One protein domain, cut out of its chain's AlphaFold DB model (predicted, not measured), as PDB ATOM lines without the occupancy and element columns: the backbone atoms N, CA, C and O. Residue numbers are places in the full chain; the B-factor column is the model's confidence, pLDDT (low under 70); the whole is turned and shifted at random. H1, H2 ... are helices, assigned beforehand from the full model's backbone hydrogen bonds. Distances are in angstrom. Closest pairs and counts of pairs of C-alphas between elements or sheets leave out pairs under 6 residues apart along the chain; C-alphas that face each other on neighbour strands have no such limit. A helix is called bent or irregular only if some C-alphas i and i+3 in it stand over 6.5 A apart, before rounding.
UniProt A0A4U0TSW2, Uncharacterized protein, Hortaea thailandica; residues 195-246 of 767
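Overview. This is residues 195 to 246 of the 767 residues of an uncharacterized protein of Hortaea thailandica (UniProt A0A4U0TSW2). Two helices of unequal length make a V, the short H1 meeting the long, kinked H2 near the tight turn that joins them, and residues 207 to 212, of which 207 belongs to H1 and 212 to H2, stick out at one end. After H2 a long tail with no named element, residues 229 to 246, loops round at the far end and folds back along H2 towards the first printed residues. The printed part has 52 residues with two named helices, H1 then H2, holding 26 of them, and no named strand; its class is all helix. The whole is compact, with a radius of gyration of the C-alphas of 11.3 A, but elongated in outline, spanning 32 by 19 by 17 A.

Along the chain. Start at Ala 195 and go on to C-alpha 199 at (182.735, 216.182, 149.252), where H1 begins; it covers residues 199 to 207, 12.1 A from first to last C-alpha. Next find C-alpha 212 at (178.628, 230.670, 141.785), where H2 begins; it covers residues 212 to 228, 23.1 A long, and ends at C-alpha 228 at (163.106, 213.947, 138.318). Look near residue 219 for a kink of 43 degrees in H2, which is only just irregular: C-alphas 218 and 221 are 6.8 A apart.

Arrangement. H1 and H2 touch, and their closest C-alphas, those of Ala 205 and Lys 215, are 4.9 A apart. H2 touches H1 with residues 212 to 218 alone. The two run opposite ways at a steep tilt of 59 degrees, H2's line being a rough one. In H1 every O i to N i+4 pair is within hydrogen-bond range; in H2, 11 of 13 are.

Size, cuts and confidence. The two C-alphas farthest apart, those of Trp 210 and Val 232, are 32.3 A from each other, while those of Ala 195 and Met 246 are 9.4 A apart. The printed part has no cut, and the link from H1 to H2 is tight. In the B-factor column the mean pLDDT of the printed part is 84.2; look at residues 230 to 235 for the values under 70.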
ATOM      1  N   ALA A 195     183.707 215.697 140.795       87.62
ATOM      2  CA  ALA A 195     182.299 215.442 140.471       87.62
ATOM      3  C   ALA A 195     181.353 216.360 141.270       87.62
ATOM      4  O   ALA A 195     181.622 216.661 142.432       87.62
ATOM      5  N   GLN A 196     180.213 216.755 140.689       88.12
ATOM      6  CA  GLN A 196     179.245 217.684 141.302       88.12
ATOM      7  C   GLN A 196     178.793 217.267 142.723       88.12
ATOM      8  O   GLN A 196     178.634 218.093 143.617       88.12
ATOM      9  N   THR A 197     178.660 215.964 142.957       84.62
ATOM     10  CA  THR A 197     178.279 215.326 144.233       84.62
ATOM     11  C   THR A 197     179.437 215.055 145.198       84.62
ATOM     12  O   THR A 197     179.231 214.429 146.245       84.62
ATOM     13  N   SER A 198     180.664 215.448 144.856       87.06
ATOM     14  CA  SER A 198     181.840 215.157 145.674       87.06
ATOM     15  C   SER A 198     181.826 215.938 146.995       87.06
ATOM     16  O   SER A 198     181.221 217.003 147.114       87.06
ATOM     17  N   MET A 199     182.536 215.427 148.006       85.75
ATOM     18  CA  MET A 199     182.735 216.182 149.252       85.75
ATOM     19  C   MET A 199     183.570 217.448 149.033       85.75
ATOM     20  O   MET A 199     183.409 218.405 149.777       85.75
ATOM     21  N   GLU A 200     184.433 217.458 148.020       88.06
ATOM     22  CA  GLU A 200     185.292 218.586 147.660       88.06
ATOM     23  C   GLU A 200     184.459 219.740 147.084       88.06
ATOM     24  O   GLU A 200     184.492 220.833 147.629       88.06
ATOM     25  N   THR A 201     183.580 219.477 146.110       89.56
ATOM     26  CA  THR A 201     182.624 220.466 145.572       89.56
ATOM     27  C   THR A 201     181.741 221.066 146.668       89.56
ATOM     28  O   THR A 201     181.530 222.275 146.704       89.56
ATOM     29  N   GLN A 202     181.247 220.233 147.590       90.19
ATOM     30  CA  GLN A 202     180.412 220.678 148.713       90.19
ATOM     31  C   GLN A 202     181.194 221.540 149.720       90.19
ATOM     32  O   GLN A 202     180.666 222.532 150.217       90.19
ATOM     33  N   LEU A 203     182.455 221.197 150.009       91.19
ATOM     34  CA  LEU A 203     183.323 221.995 150.881       91.19
ATOM     35  C   LEU A 203     183.737 223.312 150.217       91.19
ATOM     36  O   LEU A 203     183.677 224.350 150.870       91.19
ATOM     37  N   ASN A 204     184.084 223.291 148.930       90.44
ATOM     38  CA  ASN A 204     184.471 224.481 148.177       90.44
ATOM     39  C   ASN A 204     183.287 225.449 148.059       90.44
ATOM     40  O   ASN A 204     183.434 226.615 148.404       90.44
ATOM     41  N   ALA A 205     182.084 224.971 147.718       92.44
ATOM     42  CA  ALA A 205     180.873 225.798 147.685       92.44
ATOM     43  C   ALA A 205     180.494 226.401 149.056       92.44
ATOM     44  O   ALA A 205     179.894 227.474 149.113       92.44
ATOM     45  N   ALA A 206     180.835 225.726 150.160       92.00
ATOM     46  CA  ALA A 206     180.594 226.220 151.518       92.00
ATOM     47  C   ALA A 206     181.680 227.194 152.016       92.00
ATOM     48  O   ALA A 206     181.377 228.096 152.796       92.00
ATOM     49  N   ALA A 207     182.934 227.016 151.587       94.31
ATOM     50  CA  ALA A 207     184.063 227.881 151.938       94.31
ATOM     51  C   ALA A 207     184.161 229.132 151.047       94.31
ATOM     52  O   ALA A 207     184.588 230.183 151.516       94.31
ATOM     53  N   GLN A 208     183.738 229.011 149.787       91.00
ATOM     54  CA  GLN A 208     183.781 230.028 148.735       91.00
ATOM     55  C   GLN A 208     182.347 230.329 148.237       91.00
ATOM     56  O   GLN A 208     182.038 230.090 147.071       91.00
ATOM     57  N   PRO A 209     181.418 230.832 149.079       88.19
ATOM     58  CA  PRO A 209     180.008 231.015 148.698       88.19
ATOM     59  C   PRO A 209     179.772 232.048 147.575       88.19
ATOM     60  O   PRO A 209     178.658 232.142 147.053       88.19
ATOM     61  N   TRP A 210     180.803 232.816 147.205       89.94
ATOM     62  CA  TRP A 210     180.836 233.692 146.031       89.94
ATOM     63  C   TRP A 210     181.224 232.973 144.730       89.94
ATOM     64  O   TRP A 210     180.932 233.502 143.657       89.94
ATOM     65  N   ASP A 211     181.819 231.773 144.780       91.12
ATOM     66  CA  ASP A 211     181.959 230.943 143.584       91.12
ATOM     67  C   ASP A 211     180.599 230.343 143.207       91.12
ATOM     68  O   ASP A 211     180.181 229.260 143.632       91.12
ATOM     69  N   LEU A 212     179.910 231.074 142.335       91.25
ATOM     70  CA  LEU A 212     178.628 230.670 141.785       91.25
ATOM     71  C   LEU A 212     178.720 229.370 140.972       91.25
ATOM     72  O   LEU A 212     177.686 228.729 140.792       91.25
ATOM     73  N   ARG A 213     179.900 228.954 140.477       89.50
ATOM     74  CA  ARG A 213     180.089 227.677 139.765       89.50
ATOM     75  C   ARG A 213     180.150 226.511 140.747       89.50
ATOM     76  O   ARG A 213     179.302 225.632 140.613       89.50
ATOM     77  N   ALA A 214     181.014 226.533 141.770       90.44
ATOM     78  CA  ALA A 214     180.983 225.518 142.833       90.44
ATOM     79  C   ALA A 214     179.594 225.415 143.490       90.44
ATOM     80  O   ALA A 214     179.091 224.311 143.694       90.44
ATOM     81  N   LYS A 215     178.931 226.555 143.739       93.50
ATOM     82  CA  LYS A 215     177.549 226.635 144.251       93.50
ATOM     83  C   LYS A 215     176.495 226.064 143.287       93.50
ATOM     84  O   LYS A 215     175.496 225.520 143.742       93.50
ATOM     85  N   SER A 216     176.696 226.156 141.969       93.50
ATOM     86  CA  SER A 216     175.810 225.505 140.984       93.50
ATOM     87  C   SER A 216     176.024 223.996 140.956       93.50
ATOM     88  O   SER A 216     175.059 223.236 140.985       93.50
ATOM     89  N   ASP A 217     177.284 223.559 140.930       90.88
ATOM     90  CA  ASP A 217     177.639 222.143 140.883       90.88
ATOM     91  C   ASP A 217     177.197 221.409 142.158       90.88
ATOM     92  O   ASP A 217     176.611 220.329 142.067       90.88
ATOM     93  N   SER A 218     177.373 222.008 143.340       91.50
ATOM     94  CA  SER A 218     176.940 221.411 144.612       91.50
ATOM     95  C   SER A 218     175.413 221.264 144.728       91.50
ATOM     96  O   SER A 218     174.941 220.299 145.335       91.50
ATOM     97  N   LEU A 219     174.642 222.168 144.111       92.94
ATOM     98  CA  LEU A 219     173.171 222.160 144.100       92.94
ATOM     99  C   LEU A 219     172.558 221.381 142.920       92.94
ATOM    100  O   LEU A 219     171.363 221.067 142.947       92.94
ATOM    101  N   MET A 220     173.349 221.013 141.903       90.75
ATOM    102  CA  MET A 220     172.867 220.282 140.721       90.75
ATOM    103  C   MET A 220     172.202 218.951 141.096       90.75
ATOM    104  O   MET A 220     171.144 218.605 140.572       90.75
ATOM    105  N   ALA A 221     172.784 218.208 142.039       83.50
ATOM    106  CA  ALA A 221     172.279 216.892 142.433       83.50
ATOM    107  C   ALA A 221     170.939 216.952 143.190       83.50
ATOM    108  O   ALA A 221     170.079 216.098 142.977       83.50
ATOM    109  N   GLU A 222     170.727 217.963 144.041       86.31
ATOM    110  CA  GLU A 222     169.434 218.184 144.705       86.31
ATOM    111  C   GLU A 222     168.378 218.697 143.717       86.31
ATOM    112  O   GLU A 222     167.222 218.269 143.761       86.31
ATOM    113  N   SER A 223     168.786 219.539 142.766       91.81
ATOM    114  CA  SER A 223     167.915 220.040 141.698       91.81
ATOM    115  C   SER A 223     167.429 218.908 140.788       91.81
ATOM    116  O   SER A 223     166.237 218.815 140.513       91.81
ATOM    117  N   ILE A 224     168.309 217.972 140.414       90.12
ATOM    118  CA  ILE A 224     167.943 216.739 139.693       90.12
ATOM    119  C   ILE A 224     166.931 215.904 140.484       90.12
ATOM    120  O   ILE A 224     165.924 215.479 139.922       90.12
ATOM    121  N   VAL A 225     167.146 215.684 141.784       88.38
ATOM    122  CA  VAL A 225     166.193 214.920 142.613       88.38
ATOM    123  C   VAL A 225     164.857 215.659 142.752       88.38
ATOM    124  O   VAL A 225     163.810 215.018 142.764       88.38
ATOM    125  N   THR A 226     164.864 216.992 142.779       90.75
ATOM    126  CA  THR A 226     163.645 217.819 142.807       90.75
ATOM    127  C   THR A 226     162.877 217.761 141.481       90.75
ATOM    128  O   THR A 226     161.648 217.702 141.486       90.75
ATOM    129  N   LEU A 227     163.586 217.741 140.348       92.38
ATOM    130  CA  LEU A 227     163.003 217.743 139.004       92.38
ATOM    131  C   LEU A 227     162.559 216.356 138.524       92.38
ATOM    132  O   LEU A 227     161.504 216.235 137.907       92.38
ATOM    133  N   PHE A 228     163.336 215.310 138.811       90.81
ATOM    134  CA  PHE A 228     163.106 213.947 138.318       90.81
ATOM    135  C   PHE A 228     162.662 212.960 139.411       90.81
ATOM    136  O   PHE A 228     162.043 211.950 139.090       90.81
ATOM    137  N   GLY A 229     162.919 213.212 140.698       80.50
ATOM    138  CA  GLY A 229     162.592 212.258 141.772       80.50
ATOM    139  C   GLY A 229     161.092 212.126 142.073       80.50
ATOM    140  O   GLY A 229     160.613 211.028 142.341       80.50
ATOM    141  N   GLY A 230     160.328 213.220 141.985       67.44
ATOM    142  CA  GLY A 230     158.912 213.240 142.374       67.44
ATOM    143  C   GLY A 230     158.695 213.128 143.895       67.44
ATOM    144  O   GLY A 230     159.587 213.424 144.689       67.44
ATOM    145  N   PHE A 231     157.492 212.721 144.323       52.03
ATOM    146  CA  PHE A 231     157.096 212.728 145.746       52.03
ATOM    147  C   PHE A 231     157.865 211.751 146.653       52.03
ATOM    148  O   PHE A 231     157.952 211.981 147.860       52.03
ATOM    149  N   VAL A 232     158.393 210.656 146.105       50.94
ATOM    150  CA  VAL A 232     159.237 209.707 146.843       50.94
ATOM    151  C   VAL A 232     160.669 209.951 146.398       50.94
ATOM    152  O   VAL A 232     160.954 209.878 145.211       50.94
ATOM    153  N   ALA A 233     161.564 210.254 147.340       52.88
ATOM    154  CA  ALA A 233     162.931 210.675 147.039       52.88
ATOM    155  C   ALA A 233     163.795 209.517 146.500       52.88
ATOM    156  O   ALA A 233     164.565 208.904 147.243       52.88
ATOM    157  N   ASP A 234     163.636 209.233 145.210       62.09
ATOM    158  CA  ASP A 234     164.170 208.066 144.525       62.09
ATOM    159  C   ASP A 234     165.710 208.038 144.454       62.09
ATOM    160  O   ASP A 234     166.363 208.910 143.877       62.09
ATOM    161  N   GLU A 235     166.294 206.973 145.006       65.69
ATOM    162  CA  GLU A 235     167.726 206.660 144.918       65.69
ATOM    163  C   GLU A 235     168.185 206.376 143.474       65.69
ATOM    164  O   GLU A 235     169.372 206.504 143.160       65.69
ATOM    165  N   GLN A 236     167.275 206.003 142.569       70.69
ATOM    166  CA  GLN A 236     167.606 205.723 141.168       70.69
ATOM    167  C   GLN A 236     167.748 207.017 140.348       70.69
ATOM    168  O   GLN A 236     168.534 207.033 139.400       70.69
ATOM    169  N   ALA A 237     167.110 208.116 140.768       75.19
ATOM    170  CA  ALA A 237     167.344 209.470 140.261       75.19
ATOM    171  C   ALA A 237     168.583 210.169 140.875       75.19
ATOM    172  O   ALA A 237     169.025 211.193 140.350       75.19
ATOM    173  N   ARG A 238     169.180 209.649 141.960       82.50
ATOM    174  CA  ARG A 238     170.365 210.254 142.603       82.50
ATOM    175  C   ARG A 238     171.677 209.979 141.855       82.50
ATOM    176  O   ARG A 238     172.045 208.829 141.606       82.50
ATOM    177  N   LEU A 239     172.446 211.045 141.616       82.06
ATOM    178  CA  LEU A 239     173.889 210.967 141.355       82.06
ATOM    179  C   LEU A 239     174.626 210.427 142.594       82.06
ATOM    180  O   LEU A 239     174.400 210.899 143.711       82.06
ATOM    181  N   LYS A 240     175.564 209.492 142.406       79.94
ATOM    182  CA  LYS A 240     176.508 209.076 143.466       79.94
ATOM    183  C   LYS A 240     177.727 210.003 143.535       79.94
ATOM    184  O   LYS A 240     178.022 210.702 142.576       79.94
ATOM    185  N   ARG A 241     178.474 209.968 144.649       73.38
ATOM    186  CA  ARG A 241     179.607 210.873 144.986       73.38
ATOM    187  C   ARG A 241     180.734 210.973 143.930       73.38
ATOM    188  O   ARG A 241     181.468 211.955 143.945       73.38
ATOM    189  N   GLY A 242     180.904 209.971 143.063       74.75
ATOM    190  CA  GLY A 242     181.871 209.979 141.953       74.75
ATOM    191  C   GLY A 242     181.241 209.995 140.553       74.75
ATOM    192  O   GLY A 242     181.963 209.911 139.564       74.75
ATOM    193  N   GLU A 243     179.914 210.091 140.446       80.38
ATOM    194  CA  GLU A 243     179.204 210.226 139.170       80.38
ATOM    195  C   GLU A 243     179.174 211.720 138.784       80.38
ATOM    196  O   GLU A 243     178.661 212.549 139.535       80.38
ATOM    197  N   LYS A 244     179.759 212.067 137.628       85.81
ATOM    198  CA  LYS A 244     179.852 213.437 137.088       85.81
ATOM    199  C   LYS A 244     178.901 213.600 135.899       85.81
ATOM    200  O   LYS A 244     178.789 212.672 135.098       85.81
ATOM    201  N   ILE A 245     178.292 214.775 135.746       90.12
ATOM    202  CA  ILE A 245     177.618 215.186 134.502       90.12
ATOM    203  C   ILE A 245     178.614 215.974 133.651       90.12
ATOM    204  O   ILE A 245     179.183 216.969 134.120       90.12
ATOM    205  N   MET A 246     178.836 215.514 132.420       92.31
ATOM    206  CA  MET A 246     179.736 216.132 131.444       92.31
ATOM    207  C   MET A 246     178.930 216.817 130.332       92.31
ATOM    208  O   MET A 246     178.047 216.199 129.752       92.31
TER     209      MET A 246